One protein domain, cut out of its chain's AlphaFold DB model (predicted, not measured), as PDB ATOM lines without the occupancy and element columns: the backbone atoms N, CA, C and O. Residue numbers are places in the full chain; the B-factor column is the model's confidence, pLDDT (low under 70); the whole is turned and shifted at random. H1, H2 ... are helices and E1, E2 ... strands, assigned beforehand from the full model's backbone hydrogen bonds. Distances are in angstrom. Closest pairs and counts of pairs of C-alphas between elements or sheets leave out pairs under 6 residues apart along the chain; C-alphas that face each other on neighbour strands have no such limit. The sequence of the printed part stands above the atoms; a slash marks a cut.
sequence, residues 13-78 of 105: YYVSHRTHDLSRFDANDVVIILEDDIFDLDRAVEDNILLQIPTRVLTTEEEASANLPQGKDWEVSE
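AT A GLANCE: This is residues 13 to 78 of the 105 residues of an uncharacterized protein of Lactobacillus hordei DSM 19519 (UniProt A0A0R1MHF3). What is the shape? There is little regular structure: a rod with the small parallel sheet E1, E2 and its loop at one end, H1 leading away, and short H2 with a tail, residues 64 to 78, at the other. What makes it up? The printed part has 66 residues with named elements E1, E2, H1, H2 in chain order, mixed in class, holding only 24 residues. It is extended: radius of gyration of the C-alphas 20.7 A, spans 56 by 25 by 25 A.

IN THESE COORDINATES: Where are the strands? E1, residues 13 to 16, begins at C-alpha 13 (-10.948, -25.071, -25.698) and measures 10.1 A; E2, residues 30 to 34, 13.0 A. Where are the helices? H1, residues 41 to 51, measures 15.5 A; H2, residues 60 to 63, 5.3 A, ends at C-alpha 63 (5.573, 8.000, -18.693).

HOW THE PARTS SIT: How do E1 and E2 pair? They are parallel at 27 degrees, with N 13 and O 30 within hydrogen-bond range at 2.9 A. And the helices? H1 and H2 are apart. Every O i to N i+4 pair in H1 is within range; H2 is too short for one.

THE WHOLE: How large is it? The farthest C-alphas, Asp 21 and Lys 72, are 57.1 A apart, without a cut. Which link is long? E1 to E2, 13 residues. Where is pLDDT under 70? Residues 56, 58, 62 to 63 and 65 to 67.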
ATOM      1  N   TYR A  13     -10.395 -23.796 -25.261       92.38
ATOM      2  CA  TYR A  13     -10.948 -25.071 -25.698       92.38
ATOM      3  C   TYR A  13     -11.415 -24.986 -27.145       92.38
ATOM      4  O   TYR A  13     -12.332 -24.238 -27.471       92.38
ATOM      5  N   TYR A  14     -10.839 -25.827 -27.999       92.31
ATOM      6  CA  TYR A  14     -11.239 -25.958 -29.397       92.31
ATOM      7  C   TYR A  14     -12.139 -27.180 -29.558       92.31
ATOM      8  O   TYR A  14     -11.730 -28.312 -29.287       92.31
ATOM      9  N   VAL A  15     -13.386 -26.959 -29.975       93.25
ATOM     10  CA  VAL A  15     -14.397 -28.017 -30.098       93.25
ATOM     11  C   VAL A  15     -14.927 -28.109 -31.522       93.25
ATOM     12  O   VAL A  15     -15.087 -27.109 -32.207       93.25
ATOM     13  N   SER A  16     -15.234 -29.323 -31.973       90.88
ATOM     14  CA  SER A  16     -15.876 -29.537 -33.275       90.88
ATOM     15  C   SER A  16     -17.241 -28.849 -33.342       90.88
ATOM     16  O   SER A  16     -17.992 -28.909 -32.362       90.88
ATOM     17  N   HIS A  17     -17.622 -28.326 -34.512       87.88
ATOM     18  CA  HIS A  17     -18.980 -27.839 -34.810       87.88
ATOM     19  C   HIS A  17     -20.086 -28.882 -34.584       87.88
ATOM     20  O   HIS A  17     -21.261 -28.538 -34.478       87.88
ATOM     21  N   ARG A  18     -19.734 -30.170 -34.489       87.06
ATOM     22  CA  ARG A  18     -20.671 -31.258 -34.161       87.06
ATOM     23  C   ARG A  18     -20.951 -31.370 -32.662       87.06
ATOM     24  O   ARG A  18     -21.846 -32.116 -32.256       87.06
ATOM     25  N   THR A  19     -20.191 -30.666 -31.830       84.62
ATOM     26  CA  THR A  19     -20.359 -30.653 -30.377       84.62
ATOM     27  C   THR A  19     -21.512 -29.726 -30.018       84.62
ATOM     28  O   THR A  19     -21.393 -28.513 -30.128       84.62
ATOM     29  N   HIS A  20     -22.629 -30.298 -29.574       79.81
ATOM     30  CA  HIS A  20     -23.819 -29.526 -29.193       79.81
ATOM     31  C   HIS A  20     -23.873 -29.224 -27.692       79.81
ATOM     32  O   HIS A  20     -24.581 -28.315 -27.268       79.81
ATOM     33  N   ASP A  21     -23.139 -29.993 -26.886       86.94
ATOM     34  CA  ASP A  21     -23.096 -29.823 -25.440       86.94
ATOM     35  C   ASP A  21     -21.844 -29.047 -25.019       86.94
ATOM     36  O   ASP A  21     -20.725 -29.572 -25.007       86.94
ATOM     37  N   LEU A  22     -22.061 -27.777 -24.683       86.69
ATOM     38  CA  LEU A  22     -21.058 -26.873 -24.123       86.69
ATOM     39  C   LEU A  22     -21.242 -26.677 -22.609       86.69
ATOM     40  O   LEU A  22     -20.473 -25.948 -21.997       86.69
ATOM     41  N   SER A  23     -22.219 -27.345 -21.982       87.81
ATOM     42  CA  SER A  23     -22.544 -27.153 -20.557       87.81
ATOM     43  C   SER A  23     -21.457 -27.637 -19.591       87.81
ATOM     44  O   SER A  23     -21.496 -27.331 -18.403       87.81
ATOM     45  N   ARG A  24     -20.478 -28.387 -20.104       87.81
ATOM     46  CA  ARG A  24     -19.296 -28.854 -19.370       87.81
ATOM     47  C   ARG A  24     -18.227 -27.783 -19.140       87.81
ATOM     48  O   ARG A  24     -17.311 -28.047 -18.369       87.81
ATOM     49  N   PHE A  25     -18.303 -26.655 -19.843       90.81
ATOM     50  CA  PHE A  25     -17.349 -25.554 -19.724       90.81
ATOM     51  C   PHE A  25     -17.879 -24.505 -18.743       90.81
ATOM     52  O   PHE A  25     -19.092 -24.284 -18.661       90.81
ATOM     53  N   ASP A  26     -16.980 -23.880 -17.985       91.31
ATOM     54  CA  ASP A  26     -17.329 -22.779 -17.091       91.31
ATOM     55  C   ASP A  26     -17.673 -21.513 -17.895       91.31
ATOM     56  O   ASP A  26     -17.300 -21.364 -19.058       91.31
ATOM     57  N   ALA A  27     -18.367 -20.561 -17.273       86.88
ATOM     58  CA  ALA A  27     -18.690 -19.287 -17.912       86.88
ATOM     59  C   ALA A  27     -17.445 -18.446 -18.250       86.88
ATOM     60  O   ALA A  27     -17.522 -17.574 -19.114       86.88
ATOM     61  N   ASN A  28     -16.324 -18.684 -17.560       89.00
ATOM     62  CA  ASN A  28     -15.053 -18.003 -17.817       89.00
ATOM     63  C   ASN A  28     -14.159 -18.740 -18.826       89.00
ATOM     64  O   ASN A  28     -13.104 -18.214 -19.183       89.00
ATOM     65  N   ASP A  29     -14.550 -19.935 -19.273       91.50
ATOM     66  CA  ASP A  29     -13.772 -20.685 -20.251       91.50
ATOM     67  C   ASP A  29     -13.948 -20.084 -21.650       91.50
ATOM     68  O   ASP A  29     -15.063 -19.851 -22.126       91.50
ATOM     69  N   VAL A  30     -12.831 -19.883 -22.349       90.19
ATOM     70  CA  VAL A  30     -12.845 -19.488 -23.758       90.19
ATOM     71  C   VAL A  30     -13.017 -20.746 -24.603       90.19
ATOM     72  O   VAL A  30     -12.120 -21.586 -24.682       90.19
ATOM     73  N   VAL A  31     -14.190 -20.889 -25.224       91.88
ATOM     74  CA  VAL A  31     -14.535 -22.042 -26.064       91.88
ATOM     75  C   VAL A  31     -14.748 -21.587 -27.505       91.88
ATOM     76  O   VAL A  31     -15.633 -20.780 -27.786       91.88
ATOM     77  N   ILE A  32     -13.955 -22.135 -28.422       90.94
ATOM     78  CA  ILE A  32     -13.956 -21.800 -29.848       90.94
ATOM     79  C   ILE A  32     -14.430 -23.018 -30.642       90.94
ATOM     80  O   ILE A  32     -13.924 -24.132 -30.478       90.94
ATOM     81  N   ILE A  33     -15.423 -22.816 -31.510       91.25
ATOM     82  CA  ILE A  33     -15.970 -23.873 -32.365       91.25
ATOM     83  C   ILE A  33     -15.213 -23.892 -33.697       91.25
ATOM     84  O   ILE A  33     -15.149 -22.883 -34.393       91.25
ATOM     85  N   LEU A  34     -14.674 -25.053 -34.067       91.44
ATOM     86  CA  LEU A  34     -13.982 -25.279 -35.335       91.44
ATOM     87  C   LEU A  34     -14.987 -25.518 -36.466       91.44
ATOM     88  O   LEU A  34     -15.781 -26.461 -36.396       91.44
ATOM     89  N   GLU A  35     -14.908 -24.715 -37.527       85.19
ATOM     90  CA  GLU A  35     -15.793 -24.832 -38.696       85.19
ATOM     91  C   GLU A  35     -15.547 -26.134 -39.479       85.19
ATOM     92  O   GLU A  35     -16.475 -26.916 -39.670       85.19
ATOM     93  N   ASP A  36     -14.294 -26.422 -39.842       87.75
ATOM     94  CA  ASP A  36     -13.926 -27.587 -40.668       87.75
ATOM     95  C   ASP A  36     -13.295 -28.742 -39.868       87.75
ATOM     96  O   ASP A  36     -12.685 -29.644 -40.439       87.75
ATOM     97  N   ASP A  37     -13.400 -28.719 -38.534       85.62
ATOM     98  CA  ASP A  37     -12.676 -29.630 -37.624       85.62
ATOM     99  C   ASP A  37     -11.139 -29.601 -37.811       85.62
ATOM    100  O   ASP A  37     -10.423 -30.497 -37.359       85.62
ATOM    101  N   ILE A  38     -10.619 -28.549 -38.453       89.44
ATOM    102  CA  ILE A  38      -9.190 -28.286 -38.634       89.44
ATOM    103  C   ILE A  38      -8.772 -27.221 -37.625       89.44
ATOM    104  O   ILE A  38      -9.318 -26.119 -37.614       89.44
ATOM    105  N   PHE A  39      -7.788 -27.552 -36.790       90.25
ATOM    106  CA  PHE A  39      -7.199 -26.624 -35.832       90.25
ATOM    107  C   PHE A  39      -5.918 -26.007 -36.403       90.25
ATOM    108  O   PHE A  39      -4.956 -26.722 -36.690       90.25
ATOM    109  N   ASP A  40      -5.927 -24.685 -36.563       91.56
ATOM    110  CA  ASP A  40      -4.786 -23.883 -37.000       91.56
ATOM    111  C   ASP A  40      -4.125 -23.231 -35.779       91.56
ATOM    112  O   ASP A  40      -4.624 -22.246 -35.232       91.56
ATOM    113  N   LEU A  41      -3.018 -23.827 -35.326       90.25
ATOM    114  CA  LEU A  41      -2.286 -23.348 -34.154       90.25
ATOM    115  C   LEU A  41      -1.643 -21.979 -34.401       90.25
ATOM    116  O   LEU A  41      -1.554 -21.188 -33.466       90.25
ATOM    117  N   ASP A  42      -1.213 -21.695 -35.633       92.69
ATOM    118  CA  ASP A  42      -0.542 -20.435 -35.949       92.69
ATOM    119  C   ASP A  42      -1.524 -19.276 -35.762       92.69
ATOM    120  O   ASP A  42      -1.231 -18.331 -35.028       92.69
ATOM    121  N   ARG A  43      -2.748 -19.409 -36.291       89.69
ATOM    122  CA  ARG A  43      -3.820 -18.429 -36.055       89.69
ATOM    123  C   ARG A  43      -4.179 -18.259 -34.583       89.69
ATOM    124  O   ARG A  43      -4.307 -17.131 -34.121       89.69
ATOM    125  N   ALA A  44      -4.318 -19.360 -33.847       90.06
ATOM    126  CA  ALA A  44      -4.645 -19.313 -32.421       90.06
ATOM    127  C   ALA A  44      -3.598 -18.526 -31.612       90.06
ATOM    128  O   ALA A  44      -3.934 -17.742 -30.722       90.06
ATOM    129  N   VAL A  45      -2.315 -18.713 -31.931       90.56
ATOM    130  CA  VAL A  45      -1.217 -17.992 -31.282       90.56
ATOM    131  C   VAL A  45      -1.180 -16.527 -31.723       90.56
ATOM    132  O   VAL A  45      -0.993 -15.652 -30.876       90.56
ATOM    133  N   GLU A  46      -1.378 -16.242 -33.011       91.62
ATOM    134  CA  GLU A  46      -1.430 -14.874 -33.545       91.62
ATOM    135  C   GLU A  46      -2.520 -14.037 -32.871       91.62
ATOM    136  O   GLU A  46      -2.233 -12.939 -32.387       91.62
ATOM    137  N   ASP A  47      -3.738 -14.569 -32.771       89.88
ATOM    138  CA  ASP A  47      -4.864 -13.877 -32.141       89.88
ATOM    139  C   ASP A  47      -4.573 -13.570 -30.667       89.88
ATOM    140  O   ASP A  47      -4.780 -12.445 -30.205       89.88
ATOM    141  N   ASN A  48      -4.003 -14.531 -29.940       90.38
ATOM    142  CA  ASN A  48      -3.624 -14.328 -28.546       90.38
ATOM    143  C   ASN A  48      -2.527 -13.276 -28.373       90.38
ATOM    144  O   ASN A  48      -2.591 -12.464 -27.452       90.38
ATOM    145  N   ILE A  49      -1.547 -13.229 -29.278       89.38
ATOM    146  CA  ILE A  49      -0.540 -12.164 -29.280       89.38
ATOM    147  C   ILE A  49      -1.205 -10.809 -29.530       89.38
ATOM    148  O   ILE A  49      -0.918  -9.863 -28.799       89.38
ATOM    149  N   LEU A  50      -2.098 -10.713 -30.521       87.50
ATOM    150  CA  LEU A  50      -2.796  -9.475 -30.877       87.50
ATOM    151  C   LEU A  50      -3.652  -8.937 -29.725       87.50
ATOM    152  O   LEU A  50      -3.625  -7.734 -29.458       87.50
ATOM    153  N   LEU A  51      -4.368  -9.814 -29.018       85.12
ATOM    154  CA  LEU A  51      -5.186  -9.446 -27.858       85.12
ATOM    155  C   LEU A  51      -4.358  -8.880 -26.699       85.12
ATOM    156  O   LEU A  51      -4.862  -8.080 -25.912       85.12
ATOM    157  N   GLN A  52      -3.096  -9.287 -26.595       83.50
ATOM    158  CA  GLN A  52      -2.207  -8.915 -25.497       83.50
ATOM    159  C   GLN A  52      -1.378  -7.663 -25.803       83.50
ATOM    160  O   GLN A  52      -0.626  -7.199 -24.945       83.50
ATOM    161  N   ILE A  53      -1.516  -7.080 -27.000       82.25
ATOM    162  CA  ILE A  53      -0.823  -5.835 -27.337       82.25
ATOM    163  C   ILE A  53      -1.421  -4.688 -26.506       82.25
ATOM    164  O   ILE A  53      -2.614  -4.391 -26.628       82.25
ATOM    165  N   PRO A  54      -0.608  -3.985 -25.696       72.94
ATOM    166  CA  PRO A  54      -1.086  -2.843 -24.932       72.94
ATOM    167  C   PRO A  54      -1.596  -1.739 -25.862       72.94
ATOM    168  O   PRO A  54      -0.933  -1.362 -26.828       72.94
ATOM    169  N   THR A  55      -2.743  -1.147 -25.529       75.00
ATOM    170  CA  THR A  55      -3.332  -0.032 -26.297       75.00
ATOM    171  C   THR A  55      -2.475   1.233 -26.278       75.00
ATOM    172  O   THR A  55      -2.584   2.073 -27.172       75.00
ATOM    173  N   ARG A  56      -1.615   1.384 -25.266       68.06
ATOM    174  CA  ARG A  56      -0.666   2.487 -25.132       68.06
ATOM    175  C   ARG A  56       0.665   1.938 -24.640       68.06
ATOM    176  O   ARG A  56       0.739   1.409 -23.535       68.06
ATOM    177  N   VAL A  57       1.709   2.109 -25.445       70.00
ATOM    178  CA  VAL A  57       3.087   1.831 -25.032       70.00
ATOM    179  C   VAL A  57       3.796   3.167 -24.897       70.00
ATOM    180  O   VAL A  57       3.863   3.926 -25.862       70.00
ATOM    181  N   LEU A  58       4.245   3.480 -23.686       69.00
ATOM    182  CA  LEU A  58       4.924   4.731 -23.378       69.00
ATOM    183  C   LEU A  58       6.425   4.494 -23.273       69.00
ATOM    184  O   LEU A  58       6.873   3.495 -22.715       69.00
ATOM    185  N   THR A  59       7.207   5.424 -23.809       72.62
ATOM    186  CA  THR A  59       8.634   5.500 -23.484       72.62
ATOM    187  C   THR A  59       8.830   6.025 -22.062       72.62
ATOM    188  O   THR A  59       7.943   6.667 -21.496       72.62
ATOM    189  N   THR A  60      10.007   5.798 -21.477       72.06
ATOM    190  CA  THR A  60      10.338   6.269 -20.121       72.06
ATOM    191  C   THR A  60      10.165   7.783 -19.950       72.06
ATOM    192  O   THR A  60       9.759   8.261 -18.893       72.06
ATOM    193  N   GLU A  61      10.432   8.548 -21.005       72.12
ATOM    194  CA  GLU A  61      10.263   9.994 -21.063       72.12
ATOM    195  C   GLU A  61       8.782  10.404 -21.125       72.12
ATOM    196  O   GLU A  61       8.396  11.415 -20.535       72.12
ATOM    197  N   GLU A  62       7.948   9.623 -21.816       69.25
ATOM    198  CA  GLU A  62       6.507   9.863 -21.946       69.25
ATOM    199  C   GLU A  62       5.717   9.406 -20.715       69.25
ATOM    200  O   GLU A  62       4.721  10.040 -20.381       69.25
ATOM    201  N   GLU A  63       6.154   8.366 -19.996       68.25
ATOM    202  CA  GLU A  63       5.573   8.000 -18.693       68.25
ATOM    203  C   GLU A  63       5.828   9.078 -17.634       68.25
ATOM    204  O   GLU A  63       4.953   9.383 -16.820       68.25
ATOM    205  N   ALA A  64       7.014   9.692 -17.658       70.75
ATOM    206  CA  ALA A  64       7.380  10.765 -16.739       70.75
ATOM    207  C   ALA A  64       6.677  12.102 -17.057       70.75
ATOM    208  O   ALA A  64       6.657  13.006 -16.217       70.75
ATOM    209  N   SER A  65       6.103  12.248 -18.257       64.94
ATOM    210  CA  SER A  65       5.448  13.473 -18.714       64.94
ATOM    211  C   SER A  65       3.925  13.331 -18.724       64.94
ATOM    212  O   SER A  65       3.355  12.553 -19.475       64.94
ATOM    213  N   ALA A  66       3.220  14.164 -17.954       65.44
ATOM    214  CA  ALA A  66       1.750  14.211 -17.972       65.44
ATOM    215  C   ALA A  66       1.160  14.924 -19.215       65.44
ATOM    216  O   ALA A  66      -0.061  15.134 -19.303       65.44
ATOM    217  N   ASN A  67       2.024  15.340 -20.148       69.75
ATOM    218  CA  ASN A  67       1.642  16.042 -21.362       69.75
ATOM    219  C   ASN A  67       1.111  15.043 -22.387       69.75
ATOM    220  O   ASN A  67       1.824  14.156 -22.851       69.75
ATOM    221  N   LEU A  68      -0.161  15.205 -22.739       74.19
ATOM    222  CA  LEU A  68      -0.774  14.439 -23.811       74.19
ATOM    223  C   LEU A  68      -0.279  14.974 -25.161       74.19
ATOM    224  O   LEU A  68      -0.000  16.172 -25.281       74.19
ATOM    225  N   PRO A  69      -0.151  14.109 -26.177       73.94
ATOM    226  CA  PRO A  69       0.276  14.547 -27.492       73.94
ATOM    227  C   PRO A  69      -0.709  15.578 -28.062       73.94
ATOM    228  O   PRO A  69      -1.930  15.447 -27.947       73.94
ATOM    229  N   GLN A  70      -0.151  16.617 -28.673       78.44
ATOM    230  CA  GLN A  70      -0.885  17.727 -29.275       78.44
ATOM    231  C   GLN A  70      -0.273  18.062 -30.640       78.44
ATOM    232  O   GLN A  70       0.949  18.073 -30.805       78.44
ATOM    233  N   GLY A  71      -1.129  18.312 -31.625       81.25
ATOM    234  CA  GLY A  71      -0.778  18.782 -32.958       81.25
ATOM    235  C   GLY A  71      -1.189  20.237 -33.178       81.25
ATOM    236  O   GLY A  71      -1.715  20.901 -32.291       81.25
ATOM    237  N   LYS A  72      -0.962  20.744 -34.395       79.56
ATOM    238  CA  LYS A  72      -1.302  22.132 -34.757       79.56
ATOM    239  C   LYS A  72      -2.804  22.426 -34.650       79.56
ATOM    240  O   LYS A  72      -3.171  23.526 -34.258       79.56
ATOM    241  N   ASP A  73      -3.631  21.430 -34.966       79.19
ATOM    242  CA  ASP A  73      -5.093  21.546 -35.035       79.19
ATOM    243  C   ASP A  73      -5.822  20.448 -34.221       79.19
ATOM    244  O   ASP A  73      -7.027  20.265 -34.375       79.19
ATOM    245  N   TRP A  74      -5.116  19.690 -33.367       83.44
ATOM    246  CA  TRP A  74      -5.712  18.658 -32.501       83.44
ATOM    247  C   TRP A  74      -4.995  18.559 -31.153       83.44
ATOM    248  O   TRP A  74      -3.793  18.778 -31.063       83.44
ATOM    249  N   GLU A  75      -5.720  18.180 -30.106       78.44
ATOM    250  CA  GLU A  75      -5.185  17.932 -28.764       78.44
ATOM    251  C   GLU A  75      -5.824  16.645 -28.232       78.44
ATOM    252  O   GLU A  75      -7.047  16.494 -28.289       78.44
ATOM    253  N   VAL A  76      -5.019  15.705 -27.728       76.56
ATOM    254  CA  VAL A  76      -5.559  14.502 -27.079       76.56
ATOM    255  C   VAL A  76      -6.040  14.864 -25.681       76.56
ATOM    256  O   VAL A  76      -5.296  15.393 -24.861       76.56
ATOM    257  N   SER A  77      -7.308  14.568 -25.413       74.31
ATOM    258  CA  SER A  77      -7.937  14.731 -24.102       74.31
ATOM    259  C   SER A  77      -8.359  13.365 -23.576       74.31
ATOM    260  O   SER A  77      -8.947  12.577 -24.307       74.31
ATOM    261  N   GLU A  78      -8.078  13.091 -22.307       72.94
ATOM    262  CA  GLU A  78      -8.616  11.920 -21.610       72.94
ATOM    263  C   GLU A  78     -10.056  12.204 -21.152       72.94
ATOM    264  O   GLU A  78     -10.364  13.320 -20.719       72.94
TER     265      GLU A  78